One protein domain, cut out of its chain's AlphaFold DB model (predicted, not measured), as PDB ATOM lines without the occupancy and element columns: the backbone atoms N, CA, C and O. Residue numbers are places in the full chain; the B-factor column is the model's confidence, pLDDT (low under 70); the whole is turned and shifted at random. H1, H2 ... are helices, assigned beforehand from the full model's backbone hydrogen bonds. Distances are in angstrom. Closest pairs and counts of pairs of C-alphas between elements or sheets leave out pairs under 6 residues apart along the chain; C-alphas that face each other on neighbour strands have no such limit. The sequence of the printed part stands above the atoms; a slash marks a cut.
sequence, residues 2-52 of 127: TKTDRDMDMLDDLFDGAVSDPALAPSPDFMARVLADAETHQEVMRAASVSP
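What this domain is: This is residues 2 to 52 of the 127 residues of an uncharacterized protein of Pelagicola litoralis (UniProt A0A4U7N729). Two helices, H1 and H2, form the arms of a wide, open V with a blunt bottom, made by the link of residues 20 to 27; the space between the arms is empty. The V is flat, spanning 47 by 33 by 7 A, and the printed part begins at the tip of one arm and ends at the tip of the other. The printed part has 51 residues with two named helices, H1 then H2, and no named strand; the class is all helix. The whole is extended, with a radius of gyration of the C-alphas of 18.2 A.

How they stand to each other: H1, residues 3 to 19, comes first along the printed part. A short link of 8 residues joins it to H2, residues 28 to 50. H1 and H2 are apart, with no C-alpha of the one within 8 A of the other. Residues 2 to 52 stand free: no C-alpha 8 or more apart along the chain is within 10 A. H2 has a kink of 27 degrees near His 41. Every O i to N i+4 pair of H1 is within hydrogen-bond range, and 18 of 19 are in H2.

Where its parts are: H1 begins with C-alpha 3 at (160.583, -178.560, 310.240) and ends at Val 19, 24.7 A from first to last C-alpha. H2 begins with C-alpha 28 at (136.004, -149.918, 298.356) and ends with C-alpha 50 at (156.614, -152.413, 273.629), 32.3 A from first to last C-alpha.

The domain as a whole: The C-alphas of Thr 2 and Pro 52, the two farthest apart, are 47.5 A from each other. The printed part has no cut, and its one link between helices is short. The mean pLDDT of the printed part is 81.2; residue 2 and residues 43 to 52 are under 70.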
ATOM      1  N   THR A   2     159.202-182.475 307.639       69.31
ATOM      2  CA  THR A   2     160.393-181.711 308.031       69.31
ATOM      3  C   THR A   2     159.966-180.434 308.761       69.31
ATOM      4  O   THR A   2     158.800-180.051 308.727       69.31
ATOM      5  N   LYS A   3     160.884-179.795 309.494       74.38
ATOM      6  CA  LYS A   3     160.583-178.560 310.240       74.38
ATOM      7  C   LYS A   3     160.048-177.454 309.317       74.38
ATOM      8  O   LYS A   3     159.117-176.763 309.698       74.38
ATOM      9  N   THR A   4     160.585-177.373 308.101       77.00
ATOM     10  CA  THR A   4     160.148-176.432 307.068       77.00
ATOM     11  C   THR A   4     158.696-176.658 306.662       77.00
ATOM     12  O   THR A   4     157.963-175.686 306.604       77.00
ATOM     13  N   ASP A   5     158.254-177.906 306.469       81.56
ATOM     14  CA  ASP A   5     156.852-178.187 306.107       81.56
ATOM     15  C   ASP A   5     155.886-177.634 307.165       81.56
ATOM     16  O   ASP A   5     154.923-176.958 306.838       81.56
ATOM     17  N   ARG A   6     156.208-177.828 308.449       84.88
ATOM     18  CA  ARG A   6     155.392-177.322 309.563       84.88
ATOM     19  C   ARG A   6     155.362-175.794 309.632       84.88
ATOM     20  O   ARG A   6     154.345-175.224 310.008       84.88
ATOM     21  N   ASP A   7     156.488-175.150 309.333       89.12
ATOM     22  CA  ASP A   7     156.580-173.690 309.324       89.12
ATOM     23  C   ASP A   7     155.763-173.101 308.155       89.12
ATOM     24  O   ASP A   7     155.163-172.042 308.313       89.12
ATOM     25  N   MET A   8     155.694-173.800 307.014       90.94
ATOM     26  CA  MET A   8     154.843-173.422 305.876       90.94
ATOM     27  C   MET A   8     153.359-173.638 306.192       90.94
ATOM     28  O   MET A   8     152.579-172.714 305.998       90.94
ATOM     29  N   ASP A   9     152.993-174.785 306.775       90.56
ATOM     30  CA  ASP A   9     151.614-175.069 307.202       90.56
ATOM     31  C   ASP A   9     151.113-174.010 308.208       90.56
ATOM     32  O   ASP A   9     150.007-173.488 308.090       90.56
ATOM     33  N   MET A  10     151.957-173.624 309.175       92.12
ATOM     34  CA  MET A  10     151.646-172.553 310.129       92.12
ATOM     35  C   MET A  10     151.429-171.204 309.432       92.12
ATOM     36  O   MET A  10     150.595-170.408 309.860       92.12
ATOM     37  N   LEU A  11     152.224-170.906 308.405       93.44
ATOM     38  CA  LEU A  11     152.136-169.643 307.687       93.44
ATOM     39  C   LEU A  11     150.859-169.573 306.840       93.44
ATOM     40  O   LEU A  11     150.211-168.527 306.819       93.44
ATOM     41  N   ASP A  12     150.480-170.685 306.217       93.25
ATOM     42  CA  ASP A  12     149.227-170.814 305.479       93.25
ATOM     43  C   ASP A  12     148.021-170.608 306.412       93.25
ATOM     44  O   ASP A  12     147.158-169.782 306.114       93.25
ATOM     45  N   ASP A  13     148.026-171.220 307.603       92.62
ATOM     46  CA  ASP A  13     146.985-171.008 308.623       92.62
ATOM     47  C   ASP A  13     146.863-169.526 309.042       92.62
ATOM     48  O   ASP A  13     145.760-168.999 309.239       92.62
ATOM     49  N   LEU A  14     147.993-168.817 309.179       91.50
ATOM     50  CA  LEU A  14     148.006-167.386 309.506       91.50
ATOM     51  C   LEU A  14     147.454-166.527 308.362       91.50
ATOM     52  O   LEU A  14     146.750-165.545 308.617       91.50
ATOM     53  N   PHE A  15     147.765-166.875 307.113       92.88
ATOM     54  CA  PHE A  15     147.256-166.162 305.945       92.88
ATOM     55  C   PHE A  15     145.761-166.390 305.738       92.88
ATOM     56  O   PHE A  15     145.040-165.416 305.518       92.88
ATOM     57  N   ASP A  16     145.271-167.616 305.899       90.75
ATOM     58  CA  ASP A  16     143.841-167.927 305.814       90.75
ATOM     59  C   ASP A  16     143.035-167.185 306.887       90.75
ATOM     60  O   ASP A  16     141.953-166.648 306.613       90.75
ATOM     61  N   GLY A  17     143.596-167.070 308.096       86.25
ATOM     62  CA  GLY A  17     143.029-166.257 309.168       86.25
ATOM     63  C   GLY A  17     142.932-164.773 308.800       86.25
ATOM     64  O   GLY A  17     141.898-164.150 309.029       86.25
ATOM     65  N   ALA A  18     143.977-164.211 308.185       84.38
ATOM     66  CA  ALA A  18     143.998-162.809 307.770       84.38
ATOM     67  C   ALA A  18     143.055-162.515 306.589       84.38
ATOM     68  O   ALA A  18     142.402-161.474 306.571       84.38
ATOM     69  N   VAL A  19     142.961-163.427 305.615       84.31
ATOM     70  CA  VAL A  19     142.060-163.298 304.454       84.31
ATOM     71  C   VAL A  19     140.593-163.353 304.879       84.31
ATOM     72  O   VAL A  19     139.750-162.669 304.300       84.31
ATOM     73  N   SER A  20     140.288-164.147 305.903       82.56
ATOM     74  CA  SER A  20     138.924-164.337 306.394       82.56
ATOM     75  C   SER A  20     138.423-163.198 307.286       82.56
ATOM     76  O   SER A  20     137.236-163.181 307.614       82.56
ATOM     77  N   ASP A  21     139.284-162.255 307.688       86.12
ATOM     78  CA  ASP A  21     138.908-161.152 308.571       86.12
ATOM     79  C   ASP A  21     138.367-159.942 307.775       86.12
ATOM     80  O   ASP A  21     139.131-159.207 307.135       86.12
ATOM     81  N   PRO A  22     137.051-159.662 307.839       75.12
ATOM     82  CA  PRO A  22     136.457-158.524 307.148       75.12
ATOM     83  C   PRO A  22     136.928-157.166 307.695       75.12
ATOM     84  O   PRO A  22     136.759-156.161 307.007       75.12
ATOM     85  N   ALA A  23     137.520-157.102 308.892       80.94
ATOM     86  CA  ALA A  23     138.110-155.877 309.433       80.94
ATOM     87  C   ALA A  23     139.439-155.505 308.752       80.94
ATOM     88  O   ALA A  23     139.817-154.333 308.763       80.94
ATOM     89  N   LEU A  24     140.131-156.476 308.140       77.75
ATOM     90  CA  LEU A  24     141.336-156.239 307.340       77.75
ATOM     91  C   LEU A  24     141.022-155.902 305.874       77.75
ATOM     92  O   LEU A  24     141.924-155.496 305.135       77.75
ATOM     93  N   ALA A  25     139.763-156.027 305.443       82.56
ATOM     94  CA  ALA A  25     139.376-155.699 304.081       82.56
ATOM     95  C   ALA A  25     139.523-154.183 303.821       82.56
ATOM     96  O   ALA A  25     138.938-153.365 304.541       82.56
ATOM     97  N   PRO A  26     140.280-153.767 302.788       84.56
ATOM     98  CA  PRO A  26     140.413-152.358 302.442       84.56
ATOM     99  C   PRO A  26     139.064-151.771 302.014       84.56
ATOM    100  O   PRO A  26     138.225-152.453 301.422       84.56
ATOM    101  N   SER A  27     138.856-150.478 302.273       89.00
ATOM    102  CA  SER A  27     137.610-149.827 301.872       89.00
ATOM    103  C   SER A  27     137.461-149.815 300.338       89.00
ATOM    104  O   SER A  27     138.458-149.656 299.621       89.00
ATOM    105  N   PRO A  28     136.230-149.928 299.802       89.56
ATOM    106  CA  PRO A  28     136.004-149.918 298.356       89.56
ATOM    107  C   PRO A  28     136.524-148.648 297.670       89.56
ATOM    108  O   PRO A  28     137.063-148.718 296.569       89.56
ATOM    109  N   ASP A  29     136.413-147.495 298.340       92.75
ATOM    110  CA  ASP A  29     136.923-146.216 297.828       92.75
ATOM    111  C   ASP A  29     138.457-146.202 297.750       92.75
ATOM    112  O   ASP A  29     139.030-145.737 296.767       92.75
ATOM    113  N   PHE A  30     139.137-146.773 298.751       91.12
ATOM    114  CA  PHE A  30     140.590-146.919 298.715       91.12
ATOM    115  C   PHE A  30     141.024-147.845 297.570       91.12
ATOM    116  O   PHE A  30     141.946-147.503 296.833       91.12
ATOM    117  N   MET A  31     140.317-148.960 297.348       94.81
ATOM    118  CA  MET A  31     140.600-149.854 296.216       94.81
ATOM    119  C   MET A  31     140.348-149.211 294.863       94.81
ATOM    120  O   MET A  31     141.171-149.374 293.967       94.81
ATOM    121  N   ALA A  32     139.289-148.417 294.718       92.75
ATOM    122  CA  ALA A  32     139.049-147.667 293.489       92.75
ATOM    123  C   ALA A  32     140.205-146.703 293.172       92.75
ATOM    124  O   ALA A  32     140.638-146.620 292.024       92.75
ATOM    125  N   ARG A  33     140.761-146.023 294.186       91.38
ATOM    126  CA  ARG A  33     141.925-145.137 294.013       91.38
ATOM    127  C   ARG A  33     143.199-145.900 293.663       91.38
ATOM    128  O   ARG A  33     143.921-145.462 292.777       91.38
ATOM    129  N   VAL A  34     143.463-147.031 294.322       92.94
ATOM    130  CA  VAL A  34     144.623-147.887 294.012       92.94
ATOM    131  C   VAL A  34     144.538-148.431 292.587       92.94
ATOM    132  O   VAL A  34     145.539-148.439 291.880       92.94
ATOM    133  N   LEU A  35     143.353-148.852 292.140       92.00
ATOM    134  CA  LEU A  35     143.155-149.330 290.772       92.00
ATOM    135  C   LEU A  35     143.313-148.209 289.741       92.00
ATOM    136  O   LEU A  35     143.964-148.425 288.722       92.00
ATOM    137  N   ALA A  36     142.786-147.014 290.021       89.62
ATOM    138  CA  ALA A  36     142.975-145.852 289.157       89.62
ATOM    139  C   ALA A  36     144.459-145.464 289.042       89.62
ATOM    140  O   ALA A  36     144.949-145.225 287.942       89.62
ATOM    141  N   ASP A  37     145.192-145.460 290.158       87.94
ATOM    142  CA  ASP A  37     146.638-145.216 290.177       87.94
ATOM    143  C   ASP A  37     147.397-146.298 289.392       87.94
ATOM    144  O   ASP A  37     148.206-145.995 288.513       87.94
ATOM    145  N   ALA A  38     147.056-147.570 289.611       85.88
ATOM    146  CA  ALA A  38     147.638-148.686 288.877       85.88
ATOM    147  C   ALA A  38     147.408-148.564 287.364       85.88
ATOM    148  O   ALA A  38     148.330-148.833 286.598       85.88
ATOM    149  N   GLU A  39     146.227-148.135 286.916       86.12
ATOM    150  CA  GLU A  39     145.922-147.944 285.493       86.12
ATOM    151  C   GLU A  39     146.822-146.878 284.849       86.12
ATOM    152  O   GLU A  39     147.373-147.115 283.770       86.12
ATOM    153  N   THR A  40     147.110-145.773 285.551       83.00
ATOM    154  CA  THR A  40     148.063-144.757 285.058       83.00
ATOM    155  C   THR A  40     149.479-145.316 284.874       83.00
ATOM    156  O   THR A  40     150.198-144.938 283.946       83.00
ATOM    157  N   HIS A  41     149.883-146.267 285.720       80.38
ATOM    158  CA  HIS A  41     151.191-146.913 285.647       80.38
ATOM    159  C   HIS A  41     151.227-148.116 284.694       80.38
ATOM    160  O   HIS A  41     152.289-148.444 284.152       80.38
ATOM    161  N   GLN A  42     150.086-148.754 284.432       75.94
ATOM    162  CA  GLN A  42     149.977-149.863 283.485       75.94
ATOM    163  C   GLN A  42     150.276-149.416 282.056       75.94
ATOM    164  O   GLN A  42     150.956-150.145 281.334       75.94
ATOM    165  N   GLU A  43     149.856-148.215 281.652       66.25
ATOM    166  CA  GLU A  43     150.189-147.671 280.330       66.25
ATOM    167  C   GLU A  43     151.701-147.475 280.156       66.25
ATOM    168  O   GLU A  43     152.260-147.826 279.116       66.25
ATOM    169  N   VAL A  44     152.389-147.010 281.204       65.94
ATOM    170  CA  VAL A  44     153.849-146.835 281.213       65.94
ATOM    171  C   VAL A  44     154.569-148.183 281.151       65.94
ATOM    172  O   VAL A  44     155.524-148.335 280.391       65.94
ATOM    173  N   MET A  45     154.099-149.192 281.886       64.31
ATOM    174  CA  MET A  45     154.652-150.554 281.839       64.31
ATOM    175  C   MET A  45     154.384-151.249 280.494       64.31
ATOM    176  O   MET A  45     155.243-151.958 279.956       64.31
ATOM    177  N   ARG A  46     153.212-151.013 279.896       64.06
ATOM    178  CA  ARG A  46     152.865-151.496 278.554       64.06
ATOM    179  C   ARG A  46     153.704-150.807 277.477       64.06
ATOM    180  O   ARG A  46     154.201-151.465 276.570       64.06
ATOM    181  N   ALA A  47     153.943-149.507 277.603       59.78
ATOM    182  CA  ALA A  47     154.847-148.778 276.720       59.78
ATOM    183  C   ALA A  47     156.310-149.225 276.899       59.78
ATOM    184  O   ALA A  47     157.027-149.375 275.912       59.78
ATOM    185  N   ALA A  48     156.750-149.521 278.126       59.03
ATOM    186  CA  ALA A  48     158.095-150.022 278.417       59.03
ATOM    187  C   ALA A  48     158.338-151.454 277.905       59.03
ATOM    188  O   ALA A  48     159.465-151.798 277.550       59.03
ATOM    189  N   SER A  49     157.296-152.285 277.827       58.38
ATOM    190  CA  SER A  49     157.378-153.623 277.222       58.38
ATOM    191  C   SER A  49     157.336-153.596 275.690       58.38
ATOM    192  O   SER A  49     157.865-154.508 275.055       58.38
ATOM    193  N   VAL A  50     156.763-152.546 275.089       56.84
ATOM    194  CA  VAL A  50     156.614-152.413 273.629       56.84
ATOM    195  C   VAL A  50     157.696-151.538 272.992       56.84
ATOM    196  O   VAL A  50     157.971-151.706 271.807       56.84
ATOM    197  N   SER A  51     158.348-150.637 273.729       50.31
ATOM    198  CA  SER A  51     159.334-149.728 273.138       50.31
ATOM    199  C   SER A  51     160.713-150.393 273.044       50.31
ATOM    200  O   SER A  51     161.370-150.610 274.069       50.31
ATOM    201  N   PRO A  52     161.205-150.733 271.836       53.09
ATOM    202  CA  PRO A  52     162.583-151.150 271.690       53.09
ATOM    203  C   PRO A  52     163.446-149.913 271.926       53.09
ATOM    204  O   PRO A  52     163.518-149.023 271.081       53.09
TER     205      PRO A  52